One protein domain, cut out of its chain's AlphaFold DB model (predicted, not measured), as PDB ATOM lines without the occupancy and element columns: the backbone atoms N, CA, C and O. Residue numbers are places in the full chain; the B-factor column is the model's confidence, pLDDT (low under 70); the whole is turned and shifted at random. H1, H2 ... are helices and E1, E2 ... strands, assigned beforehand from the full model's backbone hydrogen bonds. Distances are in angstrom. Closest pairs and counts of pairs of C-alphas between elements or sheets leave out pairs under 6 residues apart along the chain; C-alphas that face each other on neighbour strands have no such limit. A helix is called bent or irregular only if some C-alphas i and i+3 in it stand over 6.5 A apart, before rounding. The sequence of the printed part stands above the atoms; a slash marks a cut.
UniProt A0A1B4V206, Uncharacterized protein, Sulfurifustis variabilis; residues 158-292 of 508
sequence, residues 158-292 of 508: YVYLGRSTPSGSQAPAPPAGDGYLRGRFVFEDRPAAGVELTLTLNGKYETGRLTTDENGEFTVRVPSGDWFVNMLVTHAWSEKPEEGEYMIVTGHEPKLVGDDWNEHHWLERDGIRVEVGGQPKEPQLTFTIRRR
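Overview. This is residues 158 to 292 of the 508 residues of an uncharacterized protein of Sulfurifustis variabilis (UniProt A0A1B4V206). Two strongly twisted sheets stand loosely face to face, like a flattened barrel that is only partly closed: E4, E2, E8 and E6 make one curled wall, and E1, E3 and E7 pair with the long bent strand E5 in the other. The short helix H1 sits out at the rim, and residues 255 to 260 stick out as a loop. The printed part has 135 residues, with one named helix and eight named strands that follow along the chain as E1 E2 E3 E4 E5 E6 H1 E7 E8; the first sheet is mixed, in the order E4 E2 E8 E6, and the other is branched, its neighbour pairs antiparallel. The class is mostly strand, with under half of the residues in named elements. The whole is compact, with a radius of gyration of the C-alphas of 14.9 A and spans of 40 by 35 by 32 A.

Arrangement. Begin at E1, residues 158 to 160, antiparallel to E5, residues 225 to 237; N 159 and O 232 are 2.8 A apart, within hydrogen-bond range. E5 bends by 64 degrees at residue 230. On the same side of E5 as E1, find E7, residues 272 to 276, antiparallel to E5, with N 274 and O 227 at 2.7 A. On the other side is E3, residues 195 to 201, also antiparallel to E5, with N 198 and O 233 at 2.8 A. In the second sheet, E2, residues 179 to 187, has antiparallel E4, residues 217 to 222, as neighbour, with N 181 and O 220 at 3.0 A. E2 is parallel to its other neighbour E8, residues 285 to 291; N 287 and O 184 are 2.8 A apart. E8 is antiparallel to edge strand E6, residues 246 to 249, with N 249 and O 288 at 2.8 A. Between the sheets, the closest C-alphas of E2 and E7, Gly 179 and Val 276, are 5.5 A apart. H1, residues 265 to 268, only grazes the branched sheet; it is too short for an O i to N i+4 pair, and its one O i to N i+3 pair is within range.

Along the chain. Find C-alpha 158 at (10.053, -22.888, 13.328), where E1 begins. E5 runs 30.3 A from C-alpha 225 at (23.126, -1.350, 8.578), and E2 runs 27.1 A. E8 spans 19.8 A and ends at C-alpha 291, (19.512, -35.026, 16.544).

Size, cuts and confidence. The C-alphas of Asp 178 and Asp 259, the two farthest apart, are 45.7 A apart. The printed part has no cut. The links E1 to E2, E3 to E4 and E6 to H1 are long. The mean pLDDT of the printed part is 93.8; look for values under 70 at residues 165 to 169.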
ATOM      1  N   TYR A 158      10.268 -24.292  13.010       92.69
ATOM      2  CA  TYR A 158      10.053 -22.888  13.328       92.69
ATOM      3  C   TYR A 158      10.952 -22.534  14.509       92.69
ATOM      4  O   TYR A 158      10.764 -23.048  15.611       92.69
ATOM      5  N   VAL A 159      11.948 -21.687  14.266       93.56
ATOM      6  CA  VAL A 159      12.901 -21.233  15.279       93.56
ATOM      7  C   VAL A 159      12.643 -19.758  15.548       93.56
ATOM      8  O   VAL A 159      12.904 -18.902  14.702       93.56
ATOM      9  N   TYR A 160      12.113 -19.461  16.732       93.25
ATOM     10  CA  TYR A 160      11.832 -18.097  17.169       93.25
ATOM     11  C   TYR A 160      13.055 -17.492  17.851       93.25
ATOM     12  O   TYR A 160      13.623 -18.083  18.766       93.25
ATOM     13  N   LEU A 161      13.438 -16.295  17.413       94.19
ATOM     14  CA  LEU A 161      14.635 -15.582  17.866       94.19
ATOM     15  C   LEU A 161      14.291 -14.229  18.511       94.19
ATOM     16  O   LEU A 161      15.115 -13.668  19.234       94.19
ATOM     17  N   GLY A 162      13.076 -13.714  18.286       92.31
ATOM     18  CA  GLY A 162      12.591 -12.475  18.892       92.31
ATOM     19  C   GLY A 162      11.076 -12.248  18.797       92.31
ATOM     20  O   GLY A 162      10.358 -12.931  18.064       92.31
ATOM     21  N   ARG A 163      10.602 -11.230  19.523       81.88
ATOM     22  CA  ARG A 163       9.252 -10.656  19.532       81.88
ATOM     23  C   ARG A 163       8.984  -9.951  18.209       81.88
ATOM     24  O   ARG A 163       9.188  -8.749  18.117       81.88
ATOM     25  N   SER A 164       8.568 -10.679  17.181       70.75
ATOM     26  CA  SER A 164       7.782 -10.170  16.044       70.75
ATOM     27  C   SER A 164       7.684 -11.258  14.988       70.75
ATOM     28  O   SER A 164       8.628 -11.494  14.235       70.75
ATOM     29  N   THR A 165       6.522 -11.894  14.902       67.44
ATOM     30  CA  THR A 165       6.106 -12.575  13.677       67.44
ATOM     31  C   THR A 165       5.256 -11.596  12.880       67.44
ATOM     32  O   THR A 165       4.332 -11.025  13.469       67.44
ATOM     33  N   PRO A 166       5.518 -11.380  11.582       67.69
ATOM     34  CA  PRO A 166       4.653 -10.550  10.761       67.69
ATOM     35  C   PRO A 166       3.215 -11.065  10.877       67.69
ATOM     36  O   PRO A 166       2.906 -12.204  10.538       67.69
ATOM     37  N   SER A 167       2.335 -10.235  11.432       53.50
ATOM     38  CA  SER A 167       0.920 -10.553  11.581       53.50
ATOM     39  C   SER A 167       0.235 -10.357  10.227       53.50
ATOM     40  O   SER A 167      -0.234  -9.261   9.923       53.50
ATOM     41  N   GLY A 168       0.230 -11.377   9.369       61.00
ATOM     42  CA  GLY A 168      -0.438 -11.302   8.066       61.00
ATOM     43  C   GLY A 168      -0.048 -12.420   7.102       61.00
ATOM     44  O   GLY A 168       0.978 -13.068   7.267       61.00
ATOM     45  N   SER A 169      -0.874 -12.635   6.074       60.59
ATOM     46  CA  SER A 169      -0.742 -13.733   5.105       60.59
ATOM     47  C   SER A 169       0.412 -13.587   4.102       60.59
ATOM     48  O   SER A 169       0.604 -14.481   3.285       60.59
ATOM     49  N   GLN A 170       1.175 -12.489   4.133       82.12
ATOM     50  CA  GLN A 170       2.414 -12.354   3.363       82.12
ATOM     51  C   GLN A 170       3.216 -11.150   3.864       82.12
ATOM     52  O   GLN A 170       2.802 -10.003   3.690       82.12
ATOM     53  N   ALA A 171       4.359 -11.391   4.502       89.88
ATOM     54  CA  ALA A 171       5.300 -10.316   4.789       89.88
ATOM     55  C   ALA A 171       5.981  -9.861   3.482       89.88
ATOM     56  O   ALA A 171       6.259 -10.694   2.617       89.88
ATOM     57  N   PRO A 172       6.248  -8.556   3.293       95.19
ATOM     58  CA  PRO A 172       6.970  -8.085   2.119       95.19
ATOM     59  C   PRO A 172       8.399  -8.640   2.088       95.19
ATOM     60  O   PRO A 172       9.039  -8.799   3.130       95.19
ATOM     61  N   ALA A 173       8.927  -8.849   0.881       96.44
ATOM     62  CA  ALA A 173      10.341  -9.157   0.695       96.44
ATOM     63  C   ALA A 173      11.224  -8.045   1.294       96.44
ATOM     64  O   ALA A 173      10.842  -6.865   1.238       96.44
ATOM     65  N   PRO A 174      12.397  -8.375   1.866       97.25
ATOM     66  CA  PRO A 174      13.318  -7.352   2.332       97.25
ATOM     67  C   PRO A 174      13.767  -6.468   1.156       97.25
ATOM     68  O   PRO A 174      13.904  -6.965   0.033       97.25
ATOM     69  N   PRO A 175      13.987  -5.157   1.376       97.88
ATOM     70  CA  PRO A 175      14.527  -4.282   0.344       97.88
ATOM     71  C   PRO A 175      15.859  -4.838  -0.161       97.88
ATOM     72  O   PRO A 175      16.692  -5.270   0.634       97.88
ATOM     73  N   ALA A 176      16.066  -4.806  -1.475       97.38
ATOM     74  CA  ALA A 176      17.351  -5.161  -2.059       97.38
ATOM     75  C   ALA A 176      18.414  -4.119  -1.678       97.38
ATOM     76  O   ALA A 176      18.120  -2.927  -1.559       97.38
ATOM     77  N   GLY A 177      19.657  -4.561  -1.508       97.50
ATOM     78  CA  GLY A 177      20.788  -3.671  -1.277       97.50
ATOM     79  C   GLY A 177      22.128  -4.370  -1.460       97.50
ATOM     80  O   GLY A 177      22.191  -5.584  -1.660       97.50
ATOM     81  N   ASP A 178      23.201  -3.582  -1.391       97.69
ATOM     82  CA  ASP A 178      24.560  -4.065  -1.656       97.69
ATOM     83  C   ASP A 178      25.227  -4.764  -0.469       97.69
ATOM     84  O   ASP A 178      26.349  -5.267  -0.592       97.69
ATOM     85  N   GLY A 179      24.535  -4.828   0.665       98.19
ATOM     86  CA  GLY A 179      24.998  -5.483   1.869       98.19
ATOM     87  C   GLY A 179      24.794  -6.998   1.845       98.19
ATOM     88  O   GLY A 179      23.924  -7.529   1.148       98.19
ATOM     89  N   TYR A 180      25.631  -7.711   2.590       98.44
ATOM     90  CA  TYR A 180      25.583  -9.165   2.718       98.44
ATOM     91  C   TYR A 180      25.179  -9.558   4.138       98.44
ATOM     92  O   TYR A 180      25.888  -9.234   5.086       98.44
ATOM     93  N   LEU A 181      24.075 -10.296   4.262       98.44
ATOM     94  CA  LEU A 181      23.754 -11.094   5.442       98.44
ATOM     95  C   LEU A 181      24.075 -12.552   5.107       98.44
ATOM     96  O   LEU A 181      23.424 -13.138   4.238       98.44
ATOM     97  N   ARG A 182      25.088 -13.126   5.764       98.44
ATOM     98  CA  ARG A 182      25.516 -14.523   5.553       98.44
ATOM     99  C   ARG A 182      25.232 -15.375   6.779       98.44
ATOM    100  O   ARG A 182      25.573 -14.985   7.896       98.44
ATOM    101  N   GLY A 183      24.673 -16.559   6.563       98.50
ATOM    102  CA  GLY A 183      24.519 -17.570   7.601       98.50
ATOM    103  C   GLY A 183      24.952 -18.948   7.122       98.50
ATOM    104  O   GLY A 183      25.094 -19.174   5.922       98.50
ATOM    105  N   ARG A 184      25.174 -19.861   8.066       98.62
ATOM    106  CA  ARG A 184      25.591 -21.240   7.798       98.62
ATOM    107  C   ARG A 184      24.775 -22.233   8.614       98.62
ATOM    108  O   ARG A 184      24.490 -21.976   9.782       98.62
ATOM    109  N   PHE A 185      24.456 -23.373   8.017       98.62
ATOM    110  CA  PHE A 185      23.978 -24.561   8.706       98.62
ATOM    111  C   PHE A 185      25.090 -25.597   8.860       98.62
ATOM    112  O   PHE A 185      25.850 -25.862   7.927       98.62
ATOM    113  N   VAL A 186      25.164 -26.196  10.045       98.38
ATOM    114  CA  VAL A 186      26.145 -27.229  10.389       98.38
ATOM    115  C   VAL A 186      25.425 -28.444  10.966       98.38
ATOM    116  O   VAL A 186      24.527 -28.291  11.789       98.38
ATOM    117  N   PHE A 187      25.825 -29.650  10.576       97.38
ATOM    118  CA  PHE A 187      25.371 -30.918  11.143       97.38
ATOM    119  C   PHE A 187      26.581 -31.816  11.410       97.38
ATOM    120  O   PHE A 187      27.400 -32.017  10.517       97.38
ATOM    121  N   GLU A 188      26.712 -32.345  12.634       95.06
ATOM    122  CA  GLU A 188      27.873 -33.167  13.044       95.06
ATOM    123  C   GLU A 188      29.217 -32.499  12.677       95.06
ATOM    124  O   GLU A 188      30.102 -33.118  12.089       95.06
ATOM    125  N   ASP A 189      29.323 -31.196  12.968       96.12
ATOM    126  CA  ASP A 189      30.487 -30.337  12.699       96.12
ATOM    127  C   ASP A 189      30.894 -30.232  11.214       96.12
ATOM    128  O   ASP A 189      31.977 -29.747  10.883       96.12
ATOM    129  N   ARG A 190      29.997 -30.624  10.301       97.69
ATOM    130  CA  ARG A 190      30.142 -30.490   8.847       97.69
ATOM    131  C   ARG A 190      29.108 -29.519   8.271       97.69
ATOM    132  O   ARG A 190      28.012 -29.405   8.821       97.69
ATOM    133  N   PRO A 191      29.419 -28.831   7.163       98.25
ATOM    134  CA  PRO A 191      28.425 -28.100   6.384       98.25
ATOM    135  C   PRO A 191      27.166 -28.920   6.079       98.25
ATOM    136  O   PRO A 191      27.272 -30.075   5.675       98.25
ATOM    137  N   ALA A 192      25.984 -28.322   6.250       98.00
ATOM    138  CA  ALA A 192      24.712 -28.935   5.863       98.00
ATOM    139  C   ALA A 192      24.153 -28.254   4.604       98.00
ATOM    140  O   ALA A 192      23.501 -27.206   4.682       98.00
ATOM    141  N   ALA A 193      24.432 -28.846   3.445       98.19
ATOM    142  CA  ALA A 193      23.968 -28.371   2.147       98.19
ATOM    143  C   ALA A 193      22.499 -28.739   1.879       98.19
ATOM    144  O   ALA A 193      21.944 -29.665   2.482       98.19
ATOM    145  N   GLY A 194      21.845 -27.984   0.990       97.12
ATOM    146  CA  GLY A 194      20.485 -28.278   0.538       97.12
ATOM    147  C   GLY A 194      19.387 -28.052   1.585       97.12
ATOM    148  O   GLY A 194      18.292 -28.603   1.463       97.12
ATOM    149  N   VAL A 195      19.657 -27.273   2.635       97.75
ATOM    150  CA  VAL A 195      18.642 -26.834   3.603       97.75
ATOM    151  C   VAL A 195      17.852 -25.692   2.977       97.75
ATOM    152  O   VAL A 195      18.405 -24.627   2.709       97.75
ATOM    153  N   GLU A 196      16.556 -25.900   2.757       97.81
ATOM    154  CA  GLU A 196      15.644 -24.849   2.312       97.81
ATOM    155  C   GLU A 196      15.096 -24.076   3.510       97.81
ATOM    156  O   GLU A 196      14.518 -24.670   4.426       97.81
ATOM    157  N   LEU A 197      15.214 -22.747   3.488       97.94
ATOM    158  CA  LEU A 197      14.763 -21.896   4.587       97.94
ATOM    159  C   LEU A 197      14.179 -20.549   4.144       97.94
ATOM    160  O   LEU A 197      14.394 -20.086   3.024       97.94
ATOM    161  N   THR A 198      13.479 -19.897   5.066       97.00
ATOM    162  CA  THR A 198      13.117 -18.477   5.015       97.00
ATOM    163  C   THR A 198      13.500 -17.795   6.329       97.00
ATOM    164  O   THR A 198      13.548 -18.427   7.388       97.00
ATOM    165  N   LEU A 199      13.784 -16.493   6.262       97.19
ATOM    166  CA  LEU A 199      14.070 -15.660   7.427       97.19
ATOM    167  C   LEU A 199      13.042 -14.546   7.552       97.19
ATOM    168  O   LEU A 199      12.735 -13.869   6.571       97.19
ATOM    169  N   THR A 200      12.598 -14.292   8.780       96.62
ATOM    170  CA  THR A 200      11.915 -13.051   9.139       96.62
ATOM    171  C   THR A 200      12.927 -12.046   9.672       96.62
ATOM    172  O   THR A 200      13.634 -12.328  10.643       96.62
ATOM    173  N   LEU A 201      12.964 -10.863   9.061       96.75
ATOM    174  CA  LEU A 201      13.917  -9.800   9.364       96.75
ATOM    175  C   LEU A 201      13.213  -8.545   9.898       96.75
ATOM    176  O   LEU A 201      12.206  -8.099   9.336       96.75
ATOM    177  N   ASN A 202      13.761  -7.954  10.964       96.12
ATOM    178  CA  ASN A 202      13.241  -6.770  11.663       96.12
ATOM    179  C   ASN A 202      11.748  -6.871  12.031       96.12
ATOM    180  O   ASN A 202      11.035  -5.869  12.041       96.12
ATOM    181  N   GLY A 203      11.246  -8.093  12.227       93.56
ATOM    182  CA  GLY A 203       9.840  -8.376  12.507       93.56
ATOM    183  C   GLY A 203       8.862  -8.009  11.389       93.56
ATOM    184  O   GLY A 203       7.652  -8.039  11.600       93.56
ATOM    185  N   LYS A 204       9.373  -7.623  10.215       95.12
ATOM    186  CA  LYS A 204       8.600  -6.952   9.164       95.12
ATOM    187  C   LYS A 204       8.733  -7.622   7.807       95.12
ATOM    188  O   LYS A 204       7.759  -7.656   7.062       95.12
ATOM    189  N   TYR A 205       9.929  -8.085   7.468       96.00
ATOM    190  CA  TYR A 205      10.243  -8.612   6.147       96.00
ATOM    191  C   TYR A 205      10.395 -10.126   6.196       96.00
ATOM    192  O   TYR A 205      10.851 -10.654   7.206       96.00
ATOM    193  N   GLU A 206      10.074 -10.810   5.103       95.94
ATOM    194  CA  GLU A 206      10.346 -12.239   4.936       95.94
ATOM    195  C   GLU A 206      11.123 -12.475   3.645       95.94
ATOM    196  O   GLU A 206      10.791 -11.932   2.593       95.94
ATOM    197  N   THR A 207      12.199 -13.250   3.719       96.69
ATOM    198  CA  THR A 207      12.969 -13.605   2.525       96.69
ATOM    199  C   THR A 207      12.168 -14.542   1.621       96.69
ATOM    200  O   THR A 207      11.323 -15.304   2.085       96.69
ATOM    201  N   GLY A 208      12.509 -14.585   0.330       95.31
ATOM    202  CA  GLY A 208      12.151 -15.744  -0.493       95.31
ATOM    203  C   GLY A 208      12.766 -17.040   0.060       95.31
ATOM    204  O   GLY A 208      13.556 -17.002   1.011       95.31
ATOM    205  N   ARG A 209      12.431 -18.185  -0.549       96.56
ATOM    206  CA  ARG A 209      13.101 -19.453  -0.226       96.56
ATOM    207  C   ARG A 209      14.581 -19.352  -0.575       96.56
ATOM    208  O   ARG A 209      14.937 -19.083  -1.719       96.56
ATOM    209  N   LEU A 210      15.413 -19.557   0.432       97.94
ATOM    210  CA  LEU A 210      16.857 -19.671   0.319       97.94
ATOM    211  C   LEU A 210      17.226 -21.150   0.397       97.94
ATOM    212  O   LEU A 210      16.490 -21.947   0.982       97.94
ATOM    213  N   THR A 211      18.388 -21.496  -0.138       98.12
ATOM    214  CA  THR A 211      18.936 -22.849  -0.055       98.12
ATOM    215  C   THR A 211      20.403 -22.751   0.311       98.12
ATOM    216  O   THR A 211      21.105 -21.895  -0.231       98.12
ATOM    217  N   THR A 212      20.849 -23.582   1.251       98.62
ATOM    218  CA  THR A 212      22.269 -23.650   1.592       98.62
ATOM    219  C   THR A 212      23.073 -24.319   0.480       98.62
ATOM    220  O   THR A 212      22.638 -25.317  -0.095       98.62
ATOM    221  N   ASP A 213      24.238 -23.755   0.173       98.25
ATOM    222  CA  ASP A 213      25.185 -24.292  -0.806       98.25
ATOM    223  C   ASP A 213      26.005 -25.475  -0.249       98.25
ATOM    224  O   ASP A 213      25.760 -25.950   0.859       98.25
ATOM    225  N   GLU A 214      27.002 -25.947  -1.004       98.12
ATOM    226  CA  GLU A 214      27.915 -27.037  -0.604       98.12
ATOM    227  C   GLU A 214      28.719 -26.742   0.680       98.12
ATOM    228  O   GLU A 214      29.156 -27.660   1.373       98.12
ATOM    229  N   ASN A 215      28.877 -25.463   1.037       98.19
ATOM    230  CA  ASN A 215      29.510 -25.016   2.278       98.19
ATOM    231  C   ASN A 215      28.488 -24.827   3.410       98.19
ATOM    232  O   ASN A 215      28.837 -24.365   4.503       98.19
ATOM    233  N   GLY A 216      27.236 -25.236   3.182       98.31
ATOM    234  CA  GLY A 216      26.136 -25.101   4.124       98.31
ATOM    235  C   GLY A 216      25.712 -23.649   4.306       98.31
ATOM    236  O   GLY A 216      25.067 -23.325   5.301       98.31
ATOM    237  N   GLU A 217      26.092 -22.752   3.397       98.62
ATOM    238  CA  GLU A 217      25.890 -21.320   3.552       98.62
ATOM    239  C   GLU A 217      24.725 -20.795   2.731       98.62
ATOM    240  O   GLU A 217      24.452 -21.250   1.625       98.62
ATOM    241  N   PHE A 218      24.066 -19.768   3.256       98.56
ATOM    242  CA  PHE A 218      23.088 -18.979   2.521       98.56
ATOM    243  C   PHE A 218      23.452 -17.494   2.605       98.56
ATOM    244  O   PHE A 218      24.099 -17.032   3.552       98.56
ATOM    245  N   THR A 219      23.006 -16.722   1.615       98.31
ATOM    246  CA  THR A 219      23.244 -15.277   1.544       98.31
ATOM    247  C   THR A 219      21.953 -14.532   1.237       98.31
ATOM    248  O   THR A 219      21.194 -14.927   0.355       98.31
ATOM    249  N   VAL A 220      21.737 -13.411   1.924       98.25
ATOM    250  CA  VAL A 220      20.661 -12.455   1.637       98.25
ATOM    251  C   VAL A 220      21.275 -11.095   1.312       98.25
ATOM    252  O   VAL A 220      22.169 -10.620   2.016       98.25
ATOM    253  N   ARG A 221      20.802 -10.468   0.229       98.38
ATOM    254  CA  ARG A 221      21.233  -9.138  -0.222       98.38
ATOM    255  C   ARG A 221      20.278  -8.077   0.319       98.38
ATOM    256  O   ARG A 221      19.119  -8.040  -0.086       98.38
ATOM    257  N   VAL A 222      20.761  -7.237   1.228       98.50
ATOM    258  CA  VAL A 222      19.973  -6.204   1.925       98.50
ATOM    259  C   VAL A 222      20.790  -4.920   2.099       98.50
ATOM    260  O   VAL A 222      22.016  -4.975   2.034       98.50
ATOM    261  N   PRO A 223      20.163  -3.744   2.291       98.62
ATOM    262  CA  PRO A 223      20.875  -2.512   2.612       98.62
ATOM    263  C   PRO A 223      21.802  -2.677   3.817       98.62
ATOM    264  O   PRO A 223      21.438  -3.329   4.797       98.62
ATOM    265  N   SER A 224      22.976  -2.052   3.754       98.38
ATOM    266  CA  SER A 224      23.906  -2.011   4.882       98.38
ATOM    267  C   SER A 224      23.268  -1.356   6.111       98.38
ATOM    268  O   SER A 224      22.475  -0.420   5.981       98.38
ATOM    269  N   GLY A 225      23.641  -1.824   7.298       98.19
ATOM    270  CA  GLY A 225      23.126  -1.350   8.578       98.19
ATOM    271  C   GLY A 225      22.815  -2.491   9.539       98.19
ATOM    272  O   GLY A 225      23.125  -3.651   9.279       98.19
ATOM    273  N   ASP A 226      22.183  -2.155  10.658       98.25
ATOM    274  CA  ASP A 226      21.760  -3.137  11.651       98.25
ATOM    275  C   ASP A 226      20.462  -3.834  11.234       98.25
ATOM    276  O   ASP A 226      19.442  -3.192  10.965       98.25
ATOM    277  N   TRP A 227      20.497  -5.161  11.240       98.06
ATOM    278  CA  TRP A 227      19.345  -6.022  11.010       98.06
ATOM    279  C   TRP A 227      19.139  -6.961  12.190       98.06
ATOM    280  O   TRP A 227      20.087  -7.355  12.860       98.06
ATOM    281  N   PHE A 228      17.897  -7.354  12.428       97.69
ATOM    282  CA  PHE A 228      17.516  -8.360  13.405       97.69
ATOM    283  C   PHE A 228      16.931  -9.560  12.676       97.69
ATOM    284  O   PHE A 228      16.045  -9.409  11.836       97.69
ATOM    285  N   VAL A 229      17.412 -10.754  13.004       97.44
ATOM    286  CA  VAL A 229      16.795 -12.009  12.574       97.44
ATOM    287  C   VAL A 229      15.839 -12.457  13.669       97.44
ATOM    288  O   VAL A 229      16.264 -12.792  14.774       97.44
ATOM    289  N   ASN A 230      14.541 -12.416  13.376       96.31
ATOM    290  CA  ASN A 230      13.464 -12.641  14.345       96.31
ATOM    291  C   ASN A 230      12.951 -14.075  14.339       96.31
ATOM    292  O   ASN A 230      12.541 -14.587  15.379       96.31
ATOM    293  N   MET A 231      12.949 -14.711  13.171       95.81
ATOM    294  CA  MET A 231      12.471 -16.075  12.999       95.81
ATOM    295  C   MET A 231      13.209 -16.729  11.837       95.81
ATOM    296  O   MET A 231      13.511 -16.076  10.836       95.81
ATOM    297  N   LEU A 232      13.470 -18.020  11.979       96.31
ATOM    298  CA  LEU A 232      13.978 -18.886  10.930       96.31
ATOM    299  C   LEU A 232      12.989 -20.031  10.737       96.31
ATOM    300  O   LEU A 232      12.591 -20.677  11.707       96.31
ATOM    301  N   VAL A 233      12.592 -20.275   9.490       95.06
ATOM    302  CA  VAL A 233      11.722 -21.398   9.134       95.06
ATOM    303  C   VAL A 233      12.450 -22.275   8.133       95.06
ATOM    304  O   VAL A 233      12.813 -21.794   7.063       95.06
ATOM    305  N   THR A 234      12.662 -23.549   8.455       95.81
ATOM    306  CA  THR A 234      13.111 -24.530   7.459       95.81
ATOM    307  C   THR A 234      11.920 -25.227   6.827       95.81
ATOM    308  O   THR A 234      10.884 -25.431   7.465       95.81
ATOM    309  N   HIS A 235      12.067 -25.585   5.557       93.25
ATOM    310  CA  HIS A 235      11.012 -26.212   4.755       93.25
ATOM    311  C   HIS A 235      11.396 -27.631   4.339       93.25
ATOM    312  O   HIS A 235      10.553 -28.527   4.324       93.25
ATOM    313  N   ALA A 236      12.670 -27.831   4.010       93.94
ATOM    314  CA  ALA A 236      13.215 -29.104   3.571       93.94
ATOM    315  C   ALA A 236      14.723 -29.163   3.833       93.94
ATOM    316  O   ALA A 236      15.373 -28.148   4.078       93.94
ATOM    317  N   TRP A 237      15.271 -30.371   3.756       95.12
ATOM    318  CA  TRP A 237      16.707 -30.608   3.727       95.12
ATOM    319  C   TRP A 237      16.966 -31.789   2.796       95.12
ATOM    320  O   TRP A 237      16.649 -32.926   3.138       95.12
ATOM    321  N   SER A 238      17.444 -31.505   1.582       93.94
ATOM    322  CA  SER A 238      17.579 -32.514   0.520       93.94
ATOM    323  C   SER A 238      18.672 -33.542   0.804       93.94
ATOM    324  O   SER A 238      18.552 -34.687   0.389       93.94
ATOM    325  N   GLU A 239      19.714 -33.141   1.533       93.69
ATOM    326  CA  GLU A 239      20.827 -34.002   1.955       93.69
ATOM    327  C   GLU A 239      20.666 -34.498   3.400       93.69
ATOM    328  O   GLU A 239      21.633 -34.861   4.072       93.69
ATOM    329  N   LYS A 240      19.429 -34.490   3.907       92.50
ATOM    330  CA  LYS A 240      19.108 -35.006   5.235       92.50
ATOM    331  C   LYS A 240      19.495 -36.493   5.332       92.50
ATOM    332  O   LYS A 240      19.077 -37.272   4.474       92.50
ATOM    333  N   PRO A 241      20.199 -36.927   6.394       92.12
ATOM    334  CA  PRO A 241      20.420 -38.348   6.634       92.12
ATOM    335  C   PRO A 241      19.090 -39.091   6.860       92.12
ATOM    336  O   PRO A 241      18.183 -38.564   7.509       92.12
ATOM    337  N   GLU A 242      18.981 -40.319   6.342       79.94
ATOM    338  CA  GLU A 242      17.714 -41.073   6.274       79.94
ATOM    339  C   GLU A 242      17.066 -41.329   7.644       79.94
ATOM    340  O   GLU A 242      15.840 -41.340   7.769       79.94
ATOM    341  N   GLU A 243      17.873 -41.492   8.689       81.69
ATOM    342  CA  GLU A 243      17.394 -41.864  10.016       81.69
ATOM    343  C   GLU A 243      17.350 -40.669  10.964       81.69
ATOM    344  O   GLU A 243      18.313 -39.917  11.090       81.69
ATOM    345  N   GLY A 244      16.250 -40.535  11.702       85.06
ATOM    346  CA  GLY A 244      16.196 -39.723  12.914       85.06
ATOM    347  C   GLY A 244      15.329 -38.470  12.849       85.06
ATOM    348  O   GLY A 244      14.876 -37.990  11.801       85.06
ATOM    349  N   GLU A 245      15.105 -37.939  14.043       89.75
ATOM    350  CA  GLU A 245      14.412 -36.683  14.275       89.75
ATOM    351  C   GLU A 245      15.435 -35.601  14.594       89.75
ATOM    352  O   GLU A 245      16.382 -35.809  15.356       89.75
ATOM    353  N   TYR A 246      15.237 -34.435  13.994       93.38
ATOM    354  CA  TYR A 246      16.210 -33.358  14.019       93.38
ATOM    355  C   TYR A 246      15.593 -32.091  14.600       93.38
ATOM    356  O   TYR A 246      14.369 -31.924  14.655       93.38
ATOM    357  N   MET A 247      16.454 -31.203  15.067       94.81
ATOM    358  CA  MET A 247      16.110 -29.853  15.480       94.81
ATOM    359  C   MET A 247      17.235 -28.895  15.114       94.81
ATOM    360  O   MET A 247      18.336 -29.319  14.766       94.81
ATOM    361  N   ILE A 248      16.960 -27.603  15.231       96.12
ATOM    362  CA  ILE A 248      17.925 -26.542  14.970       96.12
ATOM    363  C   ILE A 248      18.180 -25.803  16.279       96.12
ATOM    364  O   ILE A 248      17.236 -25.412  16.962       96.12
ATOM    365  N   VAL A 249      19.456 -25.624  16.607       96.31
ATOM    366  CA  VAL A 249      19.954 -24.841  17.742       96.31
ATOM    367  C   VAL A 249      20.751 -23.664  17.191       96.31
ATOM    368  O   VAL A 249      21.511 -23.809  16.234       96.31
ATOM    369  N   THR A 250      20.577 -22.489  17.774       95.75
ATOM    370  CA  THR A 250      21.177 -21.232  17.304       95.75
ATOM    371  C   THR A 250      22.428 -20.840  18.077       95.75
ATOM    372  O   THR A 250      23.184 -19.989  17.623       95.75
ATOM    373  N   GLY A 251      22.646 -21.430  19.256       94.69
ATOM    374  CA  GLY A 251      23.705 -21.031  20.182       94.69
ATOM    375  C   GLY A 251      23.366 -19.767  20.977       94.69
ATOM    376  O   GLY A 251      24.158 -19.340  21.815       94.69
ATOM    377  N   HIS A 252      22.194 -19.172  20.742       95.06
ATOM    378  CA  HIS A 252      21.698 -18.003  21.465       95.06
ATOM    379  C   HIS A 252      20.643 -18.361  22.518       95.06
ATOM    380  O   HIS A 252      20.145 -17.468  23.213       95.06
ATOM    381  N   GLU A 253      20.297 -19.638  22.664       95.12
ATOM    382  CA  GLU A 253      19.391 -20.118  23.700       95.12
ATOM    383  C   GLU A 253      19.934 -19.770  25.101       95.12
ATOM    384  O   GLU A 253      21.150 -19.738  25.318       95.12
ATOM    385  N   PRO A 254      19.064 -19.479  26.083       94.75
ATOM    386  CA  PRO A 254      19.500 -19.208  27.439       94.75
ATOM    387  C   PRO A 254      20.114 -20.465  28.041       94.75
ATOM    388  O   PRO A 254      19.673 -21.588  27.787       94.75
ATOM    389  N   LYS A 255      21.118 -20.247  28.885       96.81
ATOM    390  CA  LYS A 255      21.755 -21.316  29.641       96.81
ATOM    391  C   LYS A 255      20.815 -21.836  30.725       96.81
ATOM    392  O   LYS A 255      20.065 -21.059  31.315       96.81
ATOM    393  N   LEU A 256      20.896 -23.130  31.011       96.31
ATOM    394  CA  LEU A 256      20.255 -23.735  32.176       96.31
ATOM    395  C   LEU A 256      20.898 -23.194  33.463       96.31
ATOM    396  O   LEU A 256      22.105 -23.354  33.666       96.31
ATOM    397  N   VAL A 257      20.097 -22.598  34.352       93.25
ATOM    398  CA  VAL A 257      20.545 -22.079  35.656       93.25
ATOM    399  C   VAL A 257      19.731 -22.743  36.765       93.25
ATOM    400  O   VAL A 257      18.562 -22.440  36.971       93.25
ATOM    401  N   GLY A 258      20.352 -23.665  37.504       91.75
ATOM    402  CA  GLY A 258      19.620 -24.493  38.470       91.75
ATOM    403  C   GLY A 258      18.593 -25.379  37.760       91.75
ATOM    404  O   GLY A 258      18.963 -26.105  36.841       91.75
ATOM    405  N   ASP A 259      17.332 -25.299  38.184       87.75
ATOM    406  CA  ASP A 259      16.186 -25.954  37.533       87.75
ATOM    407  C   ASP A 259      15.479 -25.039  36.510       87.75
ATOM    408  O   ASP A 259      14.492 -25.448  35.900       87.75
ATOM    409  N   ASP A 260      15.961 -23.806  36.322       88.88
ATOM    410  CA  ASP A 260      15.303 -22.804  35.487       88.88
ATOM    411  C   ASP A 260      15.914 -22.726  34.082       88.88
ATOM    412  O   ASP A 260      17.130 -22.604  33.891       88.88
ATOM    413  N   TRP A 261      15.035 -22.785  33.085       93.06
ATOM    414  CA  TRP A 261      15.351 -22.585  31.678       93.06
ATOM    415  C   TRP A 261      14.141 -21.970  30.974       93.06
ATOM    416  O   TRP A 261      13.081 -22.595  30.865       93.06
ATOM    417  N   ASN A 262      14.309 -20.751  30.459       89.81
ATOM    418  CA  ASN A 262      13.257 -20.040  29.740       89.81
ATOM    419  C   ASN A 262      13.199 -20.482  28.266       89.81
ATOM    420  O   ASN A 262      13.870 -19.922  27.396       89.81
ATOM    421  N   GLU A 263      12.355 -21.468  27.959       88.19
ATOM    422  CA  GLU A 263      12.124 -21.900  26.568       88.19
ATOM    423  C   GLU A 263      11.534 -20.785  25.690       88.19
ATOM    424  O   GLU A 263      11.760 -20.750  24.482       88.19
ATOM    425  N   HIS A 264      10.830 -19.829  26.300       89.69
ATOM    426  CA  HIS A 264      10.187 -18.718  25.610       89.69
ATOM    427  C   HIS A 264      11.022 -17.433  25.644       89.69
ATOM    428  O   HIS A 264      10.483 -16.351  25.454       89.69
ATOM    429  N   HIS A 265      12.337 -17.513  25.852       87.69
ATOM    430  CA  HIS A 265      13.232 -16.347  25.893       87.69
ATOM    431  C   HIS A 265      13.154 -15.436  24.655       87.69
ATOM    432  O   HIS A 265      13.479 -14.252  24.720       87.69
ATOM    433  N   TRP A 266      12.727 -15.968  23.508       88.31
ATOM    434  CA  TRP A 266      12.481 -15.195  22.291       88.31
ATOM    435  C   TRP A 266      11.345 -14.178  22.471       88.31
ATOM    436  O   TRP A 266      11.391 -13.102  21.880       88.31
ATOM    437  N   LEU A 267      10.383 -14.450  23.362       87.69
ATOM    438  CA  LEU A 267       9.379 -13.489  23.809       87.69
ATOM    439  C   LEU A 267       9.982 -12.375  24.654       87.69
ATOM    440  O   LEU A 267       9.206 -11.646  25.233       87.69
ATOM    441  N   GLU A 268      11.291 -12.212  24.801       87.62
ATOM    442  CA  GLU A 268      11.895 -11.103  25.556       87.62
ATOM    443  C   GLU A 268      12.953 -10.352  24.743       87.62
ATOM    444  O   GLU A 268      13.576  -9.422  25.248       87.62
ATOM    445  N   ARG A 269      13.151 -10.737  23.478       91.88
ATOM    446  CA  ARG A 269      14.238 -10.250  22.623       91.88
ATOM    447  C   ARG A 269      13.702  -9.663  21.330       91.88
ATOM    448  O   ARG A 269      12.630 -10.047  20.887       91.88
ATOM    449  N   ASP A 270      14.485  -8.813  20.679       92.88
ATOM    450  CA  ASP A 270      14.138  -8.245  19.368       92.88
ATOM    451  C   ASP A 270      14.635  -9.097  18.186       92.88
ATOM    452  O   ASP A 270      14.355  -8.770  17.038       92.88
ATOM    453  N   GLY A 271      15.357 -10.192  18.443       95.25
ATOM    454  CA  GLY A 271      16.011 -11.031  17.432       95.25
ATOM    455  C   GLY A 271      17.523 -11.136  17.646       95.25
ATOM    456  O   GLY A 271      18.077 -10.537  18.570       95.25
ATOM    457  N   ILE A 272      18.207 -11.878  16.772       96.75
ATOM    458  CA  ILE A 272      19.676 -11.859  16.689       96.75
ATOM    459  C   ILE A 272      20.085 -10.646  15.849       96.75
ATOM    460  O   ILE A 272      19.737 -10.577  14.669       96.75
ATOM    461  N   ARG A 273      20.810  -9.693  16.444       97.44
ATOM    462  CA  ARG A 273      21.347  -8.526  15.728       97.44
ATOM    463  C   ARG A 273      22.512  -8.939  14.824       97.44
ATOM    464  O   ARG A 273      23.427  -9.623  15.273       97.44
ATOM    465  N   VAL A 274      22.492  -8.467  13.583       97.88
ATOM    466  CA  VAL A 274      23.497  -8.699  12.545       97.88
ATOM    467  C   VAL A 274      23.836  -7.369  11.875       97.88
ATOM    468  O   VAL A 274      22.949  -6.674  11.385       97.88
ATOM    469  N   GLU A 275      25.119  -7.017  11.836       98.06
ATOM    470  CA  GLU A 275      25.605  -5.826  11.133       98.06
ATOM    471  C   GLU A 275      25.850  -6.155   9.656       98.06
ATOM    472  O   GLU A 275      26.812  -6.829   9.298       98.06
ATOM    473  N   VAL A 276      24.970  -5.699   8.774       98.31
ATOM    474  CA  VAL A 276      25.084  -5.927   7.333       98.31
ATOM    475  C   VAL A 276      25.993  -4.866   6.713       98.31
ATOM    476  O   VAL A 276      25.765  -3.667   6.862       98.31
ATOM    477  N   GLY A 277      26.985  -5.306   5.941       97.12
ATOM    478  CA  GLY A 277      27.904  -4.434   5.210       97.12
ATOM    479  C   GLY A 277      28.476  -5.122   3.973       97.12
ATOM    480  O   GLY A 277      27.790  -5.911   3.322       97.12
ATOM    481  N   GLY A 278      29.743  -4.846   3.645       96.75
ATOM    482  CA  GLY A 278      30.464  -5.587   2.601       96.75
ATOM    483  C   GLY A 278      30.497  -7.097   2.876       96.75
ATOM    484  O   GLY A 278      30.144  -7.537   3.965       96.75
ATOM    485  N   GLN A 279      30.912  -7.899   1.891       96.25
ATOM    486  CA  GLN A 279      30.910  -9.359   2.020       96.25
ATOM    487  C   GLN A 279      31.759  -9.789   3.229       96.25
ATOM    488  O   GLN A 279      32.983  -9.615   3.196       96.25
ATOM    489  N   PRO A 280      31.151 -10.330   4.303       95.31
ATOM    490  CA  PRO A 280      31.911 -10.700   5.483       95.31
ATOM    491  C   PRO A 280      32.761 -11.926   5.149       95.31
ATOM    492  O   PRO A 280      32.347 -12.758   4.344       95.31
ATOM    493  N   LYS A 281      33.956 -12.045   5.739       96.06
ATOM    494  CA  LYS A 281      34.843 -13.200   5.502       96.06
ATOM    495  C   LYS A 281      34.246 -14.499   6.045       96.06
ATOM    496  O   LYS A 281      34.368 -15.536   5.403       96.06
ATOM    497  N   GLU A 282      33.566 -14.409   7.181       97.12
ATOM    498  CA  GLU A 282      32.920 -15.522   7.872       97.12
ATOM    499  C   GLU A 282      31.397 -15.314   7.924       97.12
ATOM    500  O   GLU A 282      30.934 -14.167   7.870       97.12
ATOM    501  N   PRO A 283      30.601 -16.395   8.011       97.44
ATOM    502  CA  PRO A 283      29.169 -16.290   8.261       97.44
ATOM    503  C   PRO A 283      28.891 -15.558   9.574       97.44
ATOM    504  O   PRO A 283      29.543 -15.793  10.587       97.44
ATOM    505  N   GLN A 284      27.886 -14.689   9.566       97.94
ATOM    506  CA  GLN A 284      27.491 -13.901  10.736       97.94
ATOM    507  C   GLN A 284      26.523 -14.667  11.640       97.94
ATOM    508  O   GLN A 284      26.373 -14.345  12.813       97.94
ATOM    509  N   LEU A 285      25.852 -15.672  11.075       98.00
ATOM    510  CA  LEU A 285      24.914 -16.552  11.756       98.00
ATOM    511  C   LEU A 285      25.369 -17.995  11.575       98.00
ATOM    512  O   LEU A 285      25.741 -18.395  10.471       98.00
ATOM    513  N   THR A 286      25.281 -18.789  12.634       98.12
ATOM    514  CA  THR A 286      25.495 -20.236  12.558       98.12
ATOM    515  C   THR A 286      24.325 -20.944  13.219       98.12
ATOM    516  O   THR A 286      24.022 -20.709  14.384       98.12
ATOM    517  N   PHE A 287      23.677 -21.824  12.467       98.19
ATOM    518  CA  PHE A 287      22.604 -22.685  12.935       98.19
ATOM    519  C   PHE A 287      23.111 -24.116  12.941       98.19
ATOM    520  O   PHE A 287      23.650 -24.603  11.951       98.19
ATOM    521  N   THR A 288      22.948 -24.806  14.059       98.19
ATOM    522  CA  THR A 288      23.398 -26.186  14.180       98.19
ATOM    523  C   THR A 288      22.208 -27.121  14.167       98.19
ATOM    524  O   THR A 288      21.351 -27.062  15.046       98.19
ATOM    525  N   ILE A 289      22.163 -28.006  13.177       97.62
ATOM    526  CA  ILE A 289      21.228 -29.119  13.139       97.62
ATOM    527  C   ILE A 289      21.735 -30.174  14.122       97.62
ATOM    528  O   ILE A 289      22.902 -30.574  14.102       97.62
ATOM    529  N   ARG A 290      20.856 -30.621  15.010       96.25
ATOM    530  CA  ARG A 290      21.142 -31.623  16.036       96.25
ATOM    531  C   ARG A 290      20.093 -32.723  15.965       96.25
ATOM    532  O   ARG A 290      18.944 -32.461  15.610       96.25
ATOM    533  N   ARG A 291      20.483 -33.952  16.305       95.50
ATOM    534  CA  ARG A 291      19.512 -35.026  16.544       95.50
ATOM    535  C   ARG A 291      18.736 -34.693  17.814       95.50
ATOM    536  O   ARG A 291      19.295 -34.095  18.732       95.50
ATOM    537  N   ARG A 292      17.459 -35.048  17.872       95.25
ATOM    538  CA  ARG A 292      16.640 -34.863  19.074       95.25
ATOM    539  C   ARG A 292      17.003 -35.871  20.155       95.25
ATOM    540  O   ARG A 292      17.520 -36.947  19.862       95.25
TER     541      ARG A 292